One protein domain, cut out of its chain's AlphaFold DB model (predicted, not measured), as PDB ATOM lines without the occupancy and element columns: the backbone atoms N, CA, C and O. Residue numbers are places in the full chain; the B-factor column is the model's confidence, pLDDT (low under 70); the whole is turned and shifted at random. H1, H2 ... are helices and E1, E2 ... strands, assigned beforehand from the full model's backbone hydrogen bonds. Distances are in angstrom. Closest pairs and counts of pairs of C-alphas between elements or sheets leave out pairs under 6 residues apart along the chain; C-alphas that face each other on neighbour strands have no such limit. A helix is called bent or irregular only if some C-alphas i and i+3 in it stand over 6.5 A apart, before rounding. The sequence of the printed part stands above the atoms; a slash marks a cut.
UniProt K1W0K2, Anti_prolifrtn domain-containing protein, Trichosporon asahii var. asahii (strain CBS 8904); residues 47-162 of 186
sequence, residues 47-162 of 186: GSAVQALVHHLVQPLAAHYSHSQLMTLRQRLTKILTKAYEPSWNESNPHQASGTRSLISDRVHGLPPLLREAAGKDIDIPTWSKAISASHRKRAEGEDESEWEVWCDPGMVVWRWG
ATOM      1  N   GLY A  47      32.719  31.116  33.498       97.56
ATOM      2  CA  GLY A  47      31.333  31.187  33.046       97.56
ATOM      3  C   GLY A  47      31.076  30.345  31.798       97.56
ATOM      4  O   GLY A  47      30.095  29.600  31.765       97.56
ATOM      5  N   SER A  48      31.958  30.423  30.800       96.75
ATOM      6  CA  SER A  48      31.817  29.672  29.550       96.75
ATOM      7  C   SER A  48      31.992  28.168  29.770       96.75
ATOM      8  O   SER A  48      31.146  27.382  29.331       96.75
ATOM      9  N   ALA A  49      33.006  27.763  30.539       97.62
ATOM     10  CA  ALA A  49      33.252  26.364  30.878       97.62
ATOM     11  C   ALA A  49      32.088  25.750  31.677       97.62
ATOM     12  O   ALA A  49      31.577  24.683  31.326       97.62
ATOM     13  N   VAL A  50      31.586  26.453  32.700       98.44
ATOM     14  CA  VAL A  50      30.421  25.999  33.477       98.44
ATOM     15  C   VAL A  50      29.175  25.916  32.600       98.44
ATOM     16  O   VAL A  50      28.433  24.944  32.704       98.44
ATOM     17  N   GLN A  51      28.924  26.882  31.714       98.12
ATOM     18  CA  GLN A  51      27.779  26.815  30.799       98.12
ATOM     19  C   GLN A  51      27.859  25.612  29.855       98.12
ATOM     20  O   GLN A  51      26.853  24.917  29.684       98.12
ATOM     21  N   ALA A  52      29.034  25.336  29.287       97.38
ATOM     22  CA  ALA A  52      29.258  24.176  28.429       97.38
ATOM     23  C   ALA A  52      29.017  22.862  29.188       97.38
ATOM     24  O   ALA A  52      28.262  22.002  28.723       97.38
ATOM     25  N   LEU A  53      29.572  22.739  30.398       98.44
ATOM     26  CA  LEU A  53      29.363  21.585  31.271       98.44
ATOM     27  C   LEU A  53      27.878  21.394  31.620       98.44
ATOM     28  O   LEU A  53      27.330  20.303  31.462       98.44
ATOM     29  N   VAL A  54      27.200  22.461  32.051       98.50
ATOM     30  CA  VAL A  54      25.775  22.427  32.416       98.50
ATOM     31  C   VAL A  54      24.903  22.054  31.225       98.50
ATOM     32  O   VAL A  54      23.955  21.284  31.379       98.50
ATOM     33  N   HIS A  55      25.210  22.564  30.033       97.50
ATOM     34  CA  HIS A  55      24.491  22.180  28.825       97.50
ATOM     35  C   HIS A  55      24.557  20.666  28.610       97.50
ATOM     36  O   HIS A  55      23.512  20.029  28.469       97.50
ATOM     37  N   HIS A  56      25.761  20.099  28.673       96.38
ATOM     38  CA  HIS A  56      25.998  18.678  28.433       96.38
ATOM     39  C   HIS A  56      25.362  17.779  29.508       96.38
ATOM     40  O   HIS A  56      24.838  16.712  29.200       96.38
ATOM     41  N   LEU A  57      25.332  18.235  30.764       97.56
ATOM     42  CA  LEU A  57      24.678  17.524  31.868       97.56
ATOM     43  C   LEU A  57      23.146  17.512  31.759       97.56
ATOM     44  O   LEU A  57      22.505  16.557  32.196       97.56
ATOM     45  N   VAL A  58      22.549  18.577  31.215       97.69
ATOM     46  CA  VAL A  58      21.087  18.766  31.195       97.69
ATOM     47  C   VAL A  58      20.457  18.316  29.881       97.69
ATOM     48  O   VAL A  58      19.313  17.870  29.881       97.69
ATOM     49  N   GLN A  59      21.157  18.425  28.752       96.38
ATOM     50  CA  GLN A  59      20.611  18.085  27.435       96.38
ATOM     51  C   GLN A  59      19.989  16.673  27.371       96.38
ATOM     52  O   GLN A  59      18.874  16.568  26.849       96.38
ATOM     53  N   PRO A  60      20.599  15.606  27.930       95.50
ATOM     54  CA  PRO A  60      20.018  14.262  27.874       95.50
ATOM     55  C   PRO A  60      18.676  14.131  28.610       95.50
ATOM     56  O   PRO A  60      17.881  13.243  28.312       95.50
ATOM     57  N   LEU A  61      18.383  15.036  29.547       96.50
ATOM     58  CA  LEU A  61      17.146  15.037  30.326       96.50
ATOM     59  C   LEU A  61      15.935  15.603  29.571       96.50
ATOM     60  O   LEU A  61      14.811  15.501  30.065       96.50
ATOM     61  N   ALA A  62      16.137  16.184  28.383       95.88
ATOM     62  CA  ALA A  62      15.079  16.836  27.609       95.88
ATOM     63  C   ALA A  62      13.898  15.912  27.260       95.88
ATOM     64  O   ALA A  62      12.781  16.392  27.094       95.88
ATOM     65  N   ALA A  63      14.126  14.596  27.182       95.00
ATOM     66  CA  ALA A  63      13.083  13.604  26.918       95.00
ATOM     67  C   ALA A  63      12.271  13.194  28.164       95.00
ATOM     68  O   ALA A  63      11.255  12.517  28.031       95.00
ATOM     69  N   HIS A  64      12.714  13.571  29.367       96.75
ATOM     70  CA  HIS A  64      12.184  13.050  30.634       96.75
ATOM     71  C   HIS A  64      11.513  14.112  31.508       96.75
ATOM     72  O   HIS A  64      10.673  13.776  32.340       96.75
ATOM     73  N   TYR A  65      11.872  15.384  31.331       97.94
ATOM     74  CA  TYR A  65      11.434  16.471  32.203       97.94
ATOM     75  C   TYR A  65      10.902  17.657  31.408       97.94
ATOM     76  O   TYR A  65      11.288  17.904  30.266       97.94
ATOM     77  N   SER A  66      10.024  18.429  32.044       98.00
ATOM     78  CA  SER A  66       9.486  19.655  31.457       98.00
ATOM     79  C   SER A  66      10.552  20.747  31.324       98.00
ATOM     80  O   SER A  66      11.527  20.802  32.076       98.00
ATOM     81  N   HIS A  67      10.339  21.685  30.396       97.38
ATOM     82  CA  HIS A  67      11.259  22.805  30.184       97.38
ATOM     83  C   HIS A  67      11.510  23.626  31.462       97.38
ATOM     84  O   HIS A  67      12.648  24.013  31.726       97.38
ATOM     85  N   SER A  68      10.484  23.854  32.289       97.75
ATOM     86  CA  SER A  68      10.608  24.606  33.547       97.75
ATOM     87  C   SER A  68      11.493  23.894  34.576       97.75
ATOM     88  O   SER A  68      12.331  24.539  35.213       97.75
ATOM     89  N   GLN A  69      11.371  22.567  34.698       97.94
ATOM     90  CA  GLN A  69      12.259  21.755  35.540       97.94
ATOM     91  C   GLN A  69      13.705  21.849  35.051       97.94
ATOM     92  O   GLN A  69      14.612  22.089  35.846       97.94
ATOM     93  N   LEU A  70      13.926  21.751  33.736       98.19
ATOM     94  CA  LEU A  70      15.263  21.845  33.146       98.19
ATOM     95  C   LEU A  70      15.881  23.240  33.313       98.19
ATOM     96  O   LEU A  70      17.080  23.340  33.570       98.19
ATOM     97  N   MET A  71      15.101  24.322  33.210       98.00
ATOM     98  CA  MET A  71      15.605  25.677  33.480       98.00
ATOM     99  C   MET A  71      15.993  25.853  34.948       98.00
ATOM    100  O   MET A  71      17.061  26.390  35.239       98.00
ATOM    101  N   THR A  72      15.169  25.343  35.864       98.00
ATOM    102  CA  THR A  72      15.469  25.351  37.303       98.00
ATOM    103  C   THR A  72      16.755  24.577  37.596       98.00
ATOM    104  O   THR A  72      17.626  25.063  38.320       98.00
ATOM    105  N   LEU A  73      16.918  23.401  36.980       98.44
ATOM    106  CA  LEU A  73      18.120  22.584  37.117       98.44
ATOM    107  C   LEU A  73      19.369  23.308  36.602       98.44
ATOM    108  O   LEU A  73      20.381  23.334  37.299       98.44
ATOM    109  N   ARG A  74      19.295  23.943  35.423       98.44
ATOM    110  CA  ARG A  74      20.404  24.738  34.864       98.44
ATOM    111  C   ARG A  74      20.838  25.839  35.823       98.44
ATOM    112  O   ARG A  74      22.023  25.950  36.109       98.44
ATOM    113  N   GLN A  75      19.891  26.604  36.365       98.31
ATOM    114  CA  GLN A  75      20.190  27.676  37.320       98.31
ATOM    115  C   GLN A  75      20.886  27.148  38.582       98.31
ATOM    116  O   GLN A  75      21.879  27.728  39.026       98.31
ATOM    117  N   ARG A  76      20.397  26.034  39.146       98.56
ATOM    118  CA  ARG A  76      21.006  25.403  40.329       98.56
ATOM    119  C   ARG A  76      22.411  24.895  40.038       98.56
ATOM    120  O   ARG A  76      23.323  25.213  40.794       98.56
ATOM    121  N   LEU A  77      22.595  24.169  38.935       98.62
ATOM    122  CA  LEU A  77      23.900  23.651  38.531       98.62
ATOM    123  C   LEU A  77      24.905  24.771  38.288       98.62
ATOM    124  O   LEU A  77      25.996  24.719  38.842       98.62
ATOM    125  N   THR A  78      24.539  25.805  37.525       98.62
ATOM    126  CA  THR A  78      25.428  26.947  37.279       98.62
ATOM    127  C   THR A  78      25.870  27.575  38.595       98.62
ATOM    128  O   THR A  78      27.062  27.795  38.786       98.62
ATOM    129  N   LYS A  79      24.948  27.800  39.538       98.69
ATOM    130  CA  LYS A  79      25.283  28.366  40.851       98.69
ATOM    131  C   LYS A  79      26.221  27.462  41.659       98.69
ATOM    132  O   LYS A  79      27.217  27.949  42.186       98.69
ATOM    133  N   ILE A  80      25.893  26.174  41.779       98.62
ATOM    134  CA  ILE A  80      26.651  25.210  42.590       98.62
ATOM    135  C   ILE A  80      28.053  25.001  42.009       98.62
ATOM    136  O   ILE A  80      29.033  25.110  42.740       98.62
ATOM    137  N   LEU A  81      28.157  24.763  40.700       98.62
ATOM    138  CA  LEU A  81      29.431  24.501  40.026       98.62
ATOM    139  C   LEU A  81      30.325  25.741  39.999       98.62
ATOM    140  O   LEU A  81      31.507  25.627  40.298       98.62
ATOM    141  N   THR A  82      29.768  26.930  39.736       98.62
ATOM    142  CA  THR A  82      30.541  28.186  39.810       98.62
ATOM    143  C   THR A  82      31.145  28.349  41.200       98.62
ATOM    144  O   THR A  82      32.353  28.519  41.322       98.62
ATOM    145  N   LYS A  83      30.332  28.199  42.254       98.62
ATOM    146  CA  LYS A  83      30.802  28.306  43.641       98.62
ATOM    147  C   LYS A  83      31.863  27.254  43.987       98.62
ATOM    148  O   LYS A  83      32.778  27.547  44.748       98.62
ATOM    149  N   ALA A  84      31.721  26.030  43.480       98.25
ATOM    150  CA  ALA A  84      32.673  24.954  43.738       98.25
ATOM    151  C   ALA A  84      34.016  25.185  43.026       98.25
ATOM    152  O   ALA A  84      35.064  24.868  43.582       98.25
ATOM    153  N   TYR A  85      33.993  25.726  41.806       98.44
ATOM    154  CA  TYR A  85      35.183  25.821  40.957       98.44
ATOM    155  C   TYR A  85      35.939  27.137  41.127       98.44
ATOM    156  O   TYR A  85      37.166  27.125  41.042       98.44
ATOM    157  N   GLU A  86      35.238  28.233  41.433       98.19
ATOM    158  CA  GLU A  86      35.795  29.582  41.606       98.19
ATOM    159  C   GLU A  86      37.062  29.627  42.483       98.19
ATOM    160  O   GLU A  86      38.052  30.197  42.028       98.19
ATOM    161  N   PRO A  87      37.138  28.967  43.661       98.06
ATOM    162  CA  PRO A  87      38.331  29.039  44.511       98.06
ATOM    163  C   PRO A  87      39.595  28.418  43.902       98.06
ATOM    164  O   PRO A  87      40.698  28.693  44.367       98.06
ATOM    165  N   SER A  88      39.443  27.543  42.906       97.50
ATOM    166  CA  SER A  88      40.550  26.818  42.269       97.50
ATOM    167  C   SER A  88      40.787  27.237  40.817       97.50
ATOM    168  O   SER A  88      41.686  26.700  40.171       97.50
ATOM    169  N   TRP A  89      39.986  28.168  40.291       98.12
ATOM    170  CA  TRP A  89      40.044  28.580  38.895       98.12
ATOM    171  C   TRP A  89      41.292  29.424  38.626       98.12
ATOM    172  O   TRP A  89      41.458  30.500  39.199       98.12
ATOM    173  N   ASN A  90      42.171  28.948  37.742       97.38
ATOM    174  CA  ASN A  90      43.401  29.650  37.392       97.38
ATOM    175  C   ASN A  90      43.655  29.608  35.882       97.38
ATOM    176  O   ASN A  90      44.196  28.639  35.357       97.38
ATOM    177  N   GLU A  91      43.321  30.694  35.190       96.62
ATOM    178  CA  GLU A  91      43.495  30.811  33.735       96.62
ATOM    179  C   GLU A  91      44.969  30.780  33.296       96.62
ATOM    180  O   GLU A  91      45.271  30.378  32.176       96.62
ATOM    181  N   SER A  92      45.902  31.154  34.182       96.31
ATOM    182  CA  SER A  92      47.346  31.092  33.909       96.31
ATOM    183  C   SER A  92      47.934  29.692  34.108       96.31
ATOM    184  O   SER A  92      49.015  29.403  33.598       96.31
ATOM    185  N   ASN A  93      47.246  28.820  34.850       95.69
ATOM    186  CA  ASN A  93      47.628  27.423  35.037       95.69
ATOM    187  C   ASN A  93      46.380  26.519  34.990       95.69
ATOM    188  O   ASN A  93      45.917  26.065  36.041       95.69
ATOM    189  N   PRO A  94      45.837  26.249  33.786       94.31
ATOM    190  CA  PRO A  94      44.530  25.609  33.623       94.31
ATOM    191  C   PRO A  94      44.392  24.244  34.297       94.31
ATOM    192  O   PRO A  94      43.318  23.886  34.764       94.31
ATOM    193  N   HIS A  95      45.484  23.485  34.398       93.50
ATOM    194  CA  HIS A  95      45.466  22.144  34.984       93.50
ATOM    195  C   HIS A  95      45.656  22.141  36.507       93.50
ATOM    196  O   HIS A  95      45.480  21.101  37.151       93.50
ATOM    197  N   GLN A  96      45.993  23.284  37.119       94.25
ATOM    198  CA  GLN A  96      46.099  23.382  38.571       94.25
ATOM    199  C   GLN A  96      44.753  23.029  39.204       94.25
ATOM    200  O   GLN A  96      43.742  23.649  38.889       94.25
ATOM    201  N   ALA A  97      44.751  22.047  40.110       95.50
ATOM    202  CA  ALA A  97      43.552  21.557  40.793       95.50
ATOM    203  C   ALA A  97      42.444  21.013  39.859       95.50
ATOM    204  O   ALA A  97      41.281  20.975  40.253       95.50
ATOM    205  N   SER A  98      42.797  20.537  38.657       95.56
ATOM    206  CA  SER A  98      41.840  19.927  37.714       95.56
ATOM    207  C   SER A  98      41.046  18.774  38.346       95.56
ATOM    208  O   SER A  98      39.827  18.728  38.226       95.56
ATOM    209  N   GLY A  99      41.690  17.924  39.158       94.50
ATOM    210  CA  GLY A  99      40.996  16.860  39.900       94.50
ATOM    211  C   GLY A  99      39.992  17.353  40.956       94.50
ATOM    212  O   GLY A  99      39.087  16.623  41.331       94.50
ATOM    213  N   THR A 100      40.100  18.598  41.436       94.62
ATOM    214  CA  THR A 100      39.084  19.207  42.320       94.62
ATOM    215  C   THR A 100      37.870  19.702  41.532       94.62
ATOM    216  O   THR A 100      36.776  19.810  42.084       94.62
ATOM    217  N   ARG A 101      38.058  20.002  40.243       97.69
ATOM    218  CA  ARG A 101      36.998  20.410  39.313       97.69
ATOM    219  C   ARG A 101      36.487  19.261  38.448       97.69
ATOM    220  O   ARG A 101      35.635  19.495  37.587       97.69
ATOM    221  N   SER A 102      36.993  18.045  38.654       97.06
ATOM    222  CA  SER A 102      36.487  16.878  37.952       97.06
ATOM    223  C   SER A 102      35.231  16.339  38.628       97.06
ATOM    224  O   SER A 102      35.045  16.424  39.846       97.06
ATOM    225  N   LEU A 103      34.312  15.835  37.811       97.56
ATOM    226  CA  LEU A 103      33.114  15.148  38.266       97.56
ATOM    227  C   LEU A 103      33.188  13.716  37.773       97.56
ATOM    228  O   LEU A 103      33.319  13.486  36.574       97.56
ATOM    229  N   ILE A 104      33.061  12.777  38.701       94.25
ATOM    230  CA  ILE A 104      33.143  11.348  38.428       94.25
ATOM    231  C   ILE A 104      31.812  10.703  38.784       94.25
ATOM    232  O   ILE A 104      31.285  10.919  39.879       94.25
ATOM    233  N   SER A 105      31.282   9.908  37.859       93.00
ATOM    234  CA  SER A 105      30.197   8.972  38.118       93.00
ATOM    235  C   SER A 105      30.700   7.564  37.861       93.00
ATOM    236  O   SER A 105      30.945   7.186  36.718       93.00
ATOM    237  N   ASP A 106      30.810   6.781  38.926       89.44
ATOM    238  CA  ASP A 106      31.172   5.367  38.879       89.44
ATOM    239  C   ASP A 106      30.016   4.500  39.413       89.44
ATOM    240  O   ASP A 106      28.975   5.005  39.854       89.44
ATOM    241  N   ARG A 107      30.179   3.177  39.377       83.94
ATOM    242  CA  ARG A 107      29.172   2.235  39.895       83.94
ATOM    243  C   ARG A 107      28.969   2.274  41.408       83.94
ATOM    244  O   ARG A 107      27.925   1.834  41.882       83.94
ATOM    245  N   VAL A 108      29.958   2.739  42.165       86.12
ATOM    246  CA  VAL A 108      29.971   2.654  43.632       86.12
ATOM    247  C   VAL A 108      29.295   3.876  44.249       86.12
ATOM    248  O   VAL A 108      28.458   3.759  45.142       86.12
ATOM    249  N   HIS A 109      29.641   5.054  43.752       89.00
ATOM    250  CA  HIS A 109      29.244   6.356  44.264       89.00
ATOM    251  C   HIS A 109      28.106   6.980  43.447       89.00
ATOM    252  O   HIS A 109      27.374   7.828  43.973       89.00
ATOM    253  N   GLY A 110      27.919   6.558  42.191       90.81
ATOM    254  CA  GLY A 110      26.910   7.106  41.289       90.81
ATOM    255  C   GLY A 110      27.162   8.580  40.971       90.81
ATOM    256  O   GLY A 110      28.304   9.022  40.895       90.81
ATOM    257  N   LEU A 111      26.090   9.368  40.797       94.31
ATOM    258  CA  LEU A 111      26.239  10.783  40.451       94.31
ATOM    259  C   LEU A 111      27.008  11.578  41.532       94.31
ATOM    260  O   LEU A 111      26.697  11.461  42.729       94.31
ATOM    261  N   PRO A 112      27.922  12.479  41.119       96.31
ATOM    262  CA  PRO A 112      28.670  13.339  42.025       96.31
ATOM    263  C   PRO A 112      27.767  14.090  43.021       96.31
ATOM    264  O   PRO A 112      26.666  14.518  42.650       96.31
ATOM    265  N   PRO A 113      28.219  14.324  44.272       96.75
ATOM    266  CA  PRO A 113      27.433  15.027  45.290       96.75
ATOM    267  C   PRO A 113      26.863  16.374  44.826       96.75
ATOM    268  O   PRO A 113      25.699  16.656  45.089       96.75
ATOM    269  N   LEU A 114      27.638  17.159  44.066       97.56
ATOM    270  CA  LEU A 114      27.204  18.455  43.525       97.56
ATOM    271  C   LEU A 114      26.002  18.325  42.574       97.56
ATOM    272  O   LEU A 114      25.111  19.173  42.573       97.56
ATOM    273  N   LEU A 115      25.942  17.246  41.784       97.94
ATOM    274  CA  LEU A 115      24.812  16.991  40.887       97.94
ATOM    275  C   LEU A 115      23.584  16.517  41.665       97.94
ATOM    276  O   LEU A 115      22.467  16.943  41.372       97.94
ATOM    277  N   ARG A 116      23.787  15.687  42.694       97.25
ATOM    278  CA  ARG A 116      22.709  15.251  43.593       97.25
ATOM    279  C   ARG A 116      22.104  16.420  44.370       97.25
ATOM    280  O   ARG A 116      20.886  16.495  44.496       97.25
ATOM    281  N   GLU A 117      22.931  17.354  44.833       97.56
ATOM    282  CA  GLU A 117      22.472  18.600  45.453       97.56
ATOM    283  C   GLU A 117      21.629  19.430  44.471       97.56
ATOM    284  O   GLU A 117      20.533  19.874  44.813       97.56
ATOM    285  N   ALA A 118      22.097  19.590  43.229       97.81
ATOM    286  CA  ALA A 118      21.387  20.361  42.210       97.81
ATOM    287  C   ALA A 118      20.039  19.738  41.800       97.81
ATOM    288  O   ALA A 118      19.076  20.474  41.551       97.81
ATOM    289  N   ALA A 119      19.959  18.403  41.753       97.06
ATOM    290  CA  ALA A 119      18.737  17.660  41.446       97.06
ATOM    291  C   ALA A 119      17.591  18.020  42.405       97.06
ATOM    292  O   ALA A 119      16.449  18.233  41.982       97.06
ATOM    293  N   GLY A 120      17.903  18.128  43.701       92.94
ATOM    294  CA  GLY A 120      16.913  18.366  44.743       92.94
ATOM    295  C   GLY A 120      15.801  17.313  44.711       92.94
ATOM    296  O   GLY A 120      16.068  16.117  44.712       92.94
ATOM    297  N   LYS A 121      14.542  17.766  44.690       92.00
ATOM    298  CA  LYS A 121      13.354  16.896  44.586       92.00
ATOM    299  C   LYS A 121      12.772  16.826  43.172       92.00
ATOM    300  O   LYS A 121      11.815  16.096  42.946       92.00
ATOM    301  N   ASP A 122      13.308  17.620  42.249       93.38
ATOM    302  CA  ASP A 122      12.681  17.874  40.949       93.38
ATOM    303  C   ASP A 122      13.170  16.909  39.866       93.38
ATOM    304  O   ASP A 122      12.510  16.760  38.836       93.38
ATOM    305  N   ILE A 123      14.323  16.278  40.103       97.75
ATOM    306  CA  ILE A 123      15.020  15.395  39.172       97.75
ATOM    307  C   ILE A 123      15.336  14.082  39.888       97.75
ATOM    308  O   ILE A 123      15.898  14.072  40.982       97.75
ATOM    309  N   ASP A 124      14.986  12.976  39.246       97.19
ATOM    310  CA  ASP A 124      15.249  11.629  39.741       97.19
ATOM    311  C   ASP A 124      16.687  11.219  39.391       97.19
ATOM    312  O   ASP A 124      17.104  11.273  38.229       97.19
ATOM    313  N   ILE A 125      17.461  10.828  40.406       95.81
ATOM    314  CA  ILE A 125      18.895  10.524  40.273       95.81
ATOM    315  C   ILE A 125      19.152   9.314  39.356       95.81
ATOM    316  O   ILE A 125      19.985   9.447  38.454       95.81
ATOM    317  N   PRO A 126      18.457   8.165  39.509       93.62
ATOM    318  CA  PRO A 126      18.574   7.046  38.572       93.62
ATOM    319  C   PRO A 126      18.275   7.431  37.122       93.62
ATOM    320  O   PRO A 126      19.023   7.059  36.216       93.62
ATOM    321  N   THR A 127      17.211   8.207  36.893       94.88
ATOM    322  CA  THR A 127      16.844   8.687  35.554       94.88
ATOM    323  C   THR A 127      17.946   9.559  34.965       94.88
ATOM    324  O   THR A 127      18.330   9.363  33.813       94.88
ATOM    325  N   TRP A 128      18.504  10.482  35.752       95.75
ATOM    326  CA  TRP A 128      19.568  11.363  35.283       95.75
ATOM    327  C   TRP A 128      20.867  10.617  34.989       95.75
ATOM    328  O   TRP A 128      21.434  10.788  33.908       95.75
ATOM    329  N   SER A 129      21.291   9.727  35.887       92.62
ATOM    330  CA  SER A 129      22.455   8.865  35.665       92.62
ATOM    331  C   SER A 129      22.311   8.073  34.364       92.62
ATOM    332  O   SER A 129      23.184   8.138  33.499       92.62
ATOM    333  N   LYS A 130      21.160   7.419  34.167       90.88
ATOM    334  CA  LYS A 130      20.883   6.647  32.955       90.88
ATOM    335  C   LYS A 130      20.861   7.518  31.700       90.88
ATOM    336  O   LYS A 130      21.359   7.081  30.668       90.88
ATOM    337  N   ALA A 131      20.280   8.714  31.763       92.88
ATOM    338  CA  ALA A 131      20.165   9.606  30.613       92.88
ATOM    339  C   ALA A 131      21.533  10.101  30.119       92.88
ATOM    340  O   ALA A 131      21.774  10.092  28.911       92.88
ATOM    341  N   ILE A 132      22.438  10.476  31.034       91.56
ATOM    342  CA  ILE A 132      23.805  10.889  30.683       91.56
ATOM    343  C   ILE A 132      24.514   9.746  29.945       91.56
ATOM    344  O   ILE A 132      24.937   9.930  28.805       91.56
ATOM    345  N   SER A 133      24.552   8.547  30.527       86.31
ATOM    346  CA  SER A 133      25.230   7.395  29.917       86.31
ATOM    347  C   SER A 133      24.567   6.928  28.615       86.31
ATOM    348  O   SER A 133      25.247   6.575  27.655       86.31
ATOM    349  N   ALA A 134      23.231   6.965  28.526       81.75
ATOM    350  CA  ALA A 134      22.494   6.538  27.333       81.75
ATOM    351  C   ALA A 134      22.824   7.373  26.088       81.75
ATOM    352  O   ALA A 134      22.786   6.847  24.975       81.75
ATOM    353  N   SER A 135      23.173   8.651  26.261       71.75
ATOM    354  CA  SER A 135      23.518   9.539  25.148       71.75
ATOM    355  C   SER A 135      24.810   9.143  24.410       71.75
ATOM    356  O   SER A 135      24.997   9.549  23.263       71.75
ATOM    357  N   HIS A 136      25.646   8.279  25.005       70.06
ATOM    358  CA  HIS A 136      26.950   7.875  24.467       70.06
ATOM    359  C   HIS A 136      27.077   6.391  24.065       70.06
ATOM    360  O   HIS A 136      28.101   6.008  23.500       70.06
ATOM    361  N   ARG A 137      26.010   5.590  24.205       59.97
ATOM    362  CA  ARG A 137      25.941   4.136  23.901       59.97
ATOM    363  C   ARG A 137      26.193   3.703  22.450       59.97
ATOM    364  O   ARG A 137      26.031   2.541  22.101       59.97
ATOM    365  N   LYS A 138      26.539   4.617  21.542       55.44
ATOM    366  CA  LYS A 138      26.788   4.261  20.134       55.44
ATOM    367  C   LYS A 138      28.175   3.653  19.884       55.44
ATOM    368  O   LYS A 138      28.472   3.381  18.724       55.44
ATOM    369  N   ARG A 139      29.042   3.504  20.898       51.72
ATOM    370  CA  ARG A 139      30.479   3.264  20.667       51.72
ATOM    371  C   ARG A 139      31.080   1.953  21.182       51.72
ATOM    372  O   ARG A 139      32.133   1.621  20.652       51.72
ATOM    373  N   ALA A 140      30.475   1.182  22.088       46.47
ATOM    374  CA  ALA A 140      31.067  -0.106  22.475       46.47
ATOM    375  C   ALA A 140      30.045  -1.081  23.079       46.47
ATOM    376  O   ALA A 140      29.423  -0.786  24.087       46.47
ATOM    377  N   GLU A 141      29.906  -2.280  22.514       42.16
ATOM    378  CA  GLU A 141      29.235  -3.381  23.218       42.16
ATOM    379  C   GLU A 141      30.066  -3.759  24.461       42.16
ATOM    380  O   GLU A 141      31.151  -4.325  24.330       42.16
ATOM    381  N   GLY A 142      29.595  -3.423  25.669       52.31
ATOM    382  CA  GLY A 142      30.280  -3.757  26.925       52.31
ATOM    383  C   GLY A 142      29.553  -3.283  28.191       52.31
ATOM    384  O   GLY A 142      28.700  -2.402  28.144       52.31
ATOM    385  N   GLU A 143      29.874  -3.886  29.340       54.88
ATOM    386  CA  GLU A 143      29.152  -3.686  30.612       54.88
ATOM    387  C   GLU A 143      29.463  -2.345  31.322       54.88
ATOM    388  O   GLU A 143      28.682  -1.916  32.176       54.88
ATOM    389  N   ASP A 144      30.542  -1.638  30.960       61.41
ATOM    390  CA  ASP A 144      31.079  -0.475  31.704       61.41
ATOM    391  C   ASP A 144      30.665   0.912  31.150       61.41
ATOM    392  O   ASP A 144      31.184   1.940  31.578       61.41
ATOM    393  N   GLU A 145      29.695   0.990  30.234       67.38
ATOM    394  CA  GLU A 145      29.287   2.249  29.570       67.38
ATOM    395  C   GLU A 145      28.638   3.300  30.494       67.38
ATOM    396  O   GLU A 145      28.366   4.431  30.082       67.38
ATOM    397  N   SER A 146      28.308   2.930  31.733       77.56
ATOM    398  CA  SER A 146      27.665   3.837  32.688       77.56
ATOM    399  C   SER A 146      28.636   4.792  33.373       77.56
ATOM    400  O   SER A 146      28.189   5.806  33.911       77.56
ATOM    401  N   GLU A 147      29.927   4.467  33.368       88.25
ATOM    402  CA  GLU A 147      30.950   5.241  34.063       88.25
ATOM    403  C   GLU A 147      31.460   6.392  33.197       88.25
ATOM    404  O   GLU A 147      31.604   6.271  31.975       88.25
ATOM    405  N   TRP A 148      31.694   7.537  33.832       92.31
ATOM    406  CA  TRP A 148      32.245   8.708  33.168       92.31
ATOM    407  C   TRP A 148      32.987   9.616  34.141       92.31
ATOM    408  O   TRP A 148      32.683   9.682  35.335       92.31
ATOM    409  N   GLU A 149      33.922  10.374  33.585       94.44
ATOM    410  CA  GLU A 149      34.546  11.520  34.232       94.44
ATOM    411  C   GLU A 149      34.490  12.719  33.298       94.44
ATOM    412  O   GLU A 149      34.609  12.591  32.080       94.44
ATOM    413  N   VAL A 150      34.305  13.898  33.876       96.38
ATOM    414  CA  VAL A 150      34.463  15.156  33.161       96.38
ATOM    415  C   VAL A 150      35.405  16.069  33.919       96.38
ATOM    416  O   VAL A 150      35.237  16.274  35.118       96.38
ATOM    417  N   TRP A 151      36.352  16.658  33.199       97.62
ATOM    418  CA  TRP A 151      37.197  17.745  33.683       97.62
ATOM    419  C   TRP A 151      36.668  19.067  33.151       97.62
ATOM    420  O   TRP A 151      36.365  19.186  31.962       97.62
ATOM    421  N   CYS A 152      36.546  20.053  34.036       97.88
ATOM    422  CA  CYS A 152      36.099  21.402  33.709       97.88
ATOM    423  C   CYS A 152      37.202  22.389  34.093       97.88
ATOM    424  O   CYS A 152      37.331  22.774  35.255       97.88
ATOM    425  N   ASP A 153      38.013  22.761  33.108       97.81
ATOM    426  CA  ASP A 153      39.218  23.568  33.268       97.81
ATOM    427  C   ASP A 153      39.155  24.826  32.383       97.81
ATOM    428  O   ASP A 153      38.383  24.874  31.418       97.81
ATOM    429  N   PRO A 154      39.956  25.866  32.676       97.56
ATOM    430  CA  PRO A 154      40.065  27.034  31.810       97.56
ATOM    431  C   PRO A 154      40.352  26.646  30.355       97.56
ATOM    432  O   PRO A 154      41.361  26.006  30.058       97.56
ATOM    433  N   GLY A 155      39.449  27.024  29.448       94.00
ATOM    434  CA  GLY A 155      39.566  26.751  28.014       94.00
ATOM    435  C   GLY A 155      39.114  25.362  27.564       94.00
ATOM    436  O   GLY A 155      39.104  25.108  26.358       94.00
ATOM    437  N   MET A 156      38.734  24.454  28.473       93.06
ATOM    438  CA  MET A 156      38.378  23.084  28.091       93.06
ATOM    439  C   MET A 156      37.405  22.384  29.046       93.06
ATOM    440  O   MET A 156      37.565  22.378  30.262       93.06
ATOM    441  N   VAL A 157      36.424  21.692  28.461       96.56
ATOM    442  CA  VAL A 157      35.573  20.723  29.163       96.56
ATOM    443  C   VAL A 157      35.698  19.389  28.443       96.56
ATOM    444  O   VAL A 157      35.305  19.276  27.281       96.56
ATOM    445  N   VAL A 158      36.272  18.387  29.105       94.38
ATOM    446  CA  VAL A 158      36.620  17.100  28.485       94.38
ATOM    447  C   VAL A 158      35.925  15.969  29.208       94.38
ATOM    448  O   VAL A 158      35.983  15.899  30.427       94.38
ATOM    449  N   TRP A 159      35.306  15.074  28.441       93.06
ATOM    450  CA  TRP A 159      34.612  13.896  28.945       93.06
ATOM    451  C   TRP A 159      35.382  12.630  28.597       93.06
ATOM    452  O   TRP A 159      35.795  12.441  27.449       93.06
ATOM    453  N   ARG A 160      35.491  11.734  29.569       87.88
ATOM    454  CA  ARG A 160      35.898  10.344  29.398       87.88
ATOM    455  C   ARG A 160      34.718   9.444  29.746       87.88
ATOM    456  O   ARG A 160      33.984   9.721  30.689       87.88
ATOM    457  N   TRP A 161      34.560   8.376  28.976       87.62
ATOM    458  CA  TRP A 161      33.499   7.383  29.131       87.62
ATOM    459  C   TRP A 161      34.116   6.001  29.298       87.62
ATOM    460  O   TRP A 161      35.142   5.725  28.675       87.62
ATOM    461  N   GLY A 162      33.448   5.137  30.053       82.50
ATOM    462  CA  GLY A 162      33.865   3.754  30.261       82.50
ATOM    463  C   GLY A 162      34.591   3.528  31.584       82.50
ATOM    464  O   GLY A 162      34.889   4.466  32.325       82.50
TER     465      GLY A 162
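What this domain is: This is residues 47 to 162 of the 186 residues of the protein "Anti_prolifrtn domain-containing protein" of Trichosporon asahii var. asahii (strain CBS 8904) (UniProt K1W0K2). What does the model look like? A small three-stranded sheet has helix H1 over one face, running along its strands, and H2 folds back from H1 as the second half of a helical hairpin. The short H3 packs on H2, and H4 crosses H1 near the end of H1 that leads to H2. What is it made of, and how large is it? The printed part has 116 residues, with four named helices and three named strands in the order H1 H2 E1 H3 H4 E2 E3; the sheet, E1 E2 E3, is antiparallel and the class is mixed, helices and strands. It is compact, with a radius of gyration of the C-alphas of 14.0 A and spans of 38 by 34 by 23 A.

How they stand to each other: How does H1, residues 47 to 63, stand to the sheet of E1, residues 102 to 105, E2, residues 148 to 153, and E3, residues 156 to 161? H1 is on the sheet at a height of 11.8 A, over E2 and E3, and runs along the strands at 14 degrees to E3 on the local plane; these are two layers, a helix on one face of a sheet. Its closest C-alphas to E3 are those of Ala 49 and Val 157, 6.3 A apart. How do the helices meet? H1 and H2, residues 67 to 88, touch at Val 54 and Arg 74, their closest C-alphas, 6.3 A apart, opposite ways at a shallow tilt of 32 degrees, only just short of steep. H2 touches H3, residues 113 to 119, with residues 73 to 81 alone, the closest C-alphas being those of Arg 76 and Ala 118, 5.4 A apart; H1 touches H4, residues 125 to 134, with residues 57 to 61 alone, about perpendicular at 83 degrees, the closest C-alphas being those of Pro 60 and Ala 131, 5.4 A apart. What does the backbone show? N 103 and O 150 of E1 and E2 are 2.9 A apart and N 160 and O 149 of the hairpin E2 and E3 are 2.8 A apart, both within hydrogen-bond range. Every O i to N i+4 pair is within range in H3 and H4, against 9 of 13 in H1 and 16 of 18 in H2.

Where its parts are: Where do the elements run? H1 begins at C-alpha 47, (31.333, 31.187, 33.046), and is 26.1 A long; H2 is 31.9 A, H4 14.0 A, E2 16.4 A and E3 16.5 A, ending at C-alpha 161, (33.499, 7.383, 29.131). E1 is 10.1 A long and H3 9.9 A. Are the helices irregular? H1 and H2 are: C-alphas 60 and 63, and C-alphas 84 and 87, are each 7.0 A apart, and H1 has a kink of 30 degrees near residue 57.

The domain as a whole: How far does it reach? The two C-alphas farthest apart are those of Ser 92 and Glu 141, 40.4 A, and the printed part has no cut. Which links are long, and where is confidence low? The links H2 to E1 and H4 to E2 are long, 13 residues each. Residues 137 to 145 have pLDDT under 70, and the mean of the printed part is 91.7.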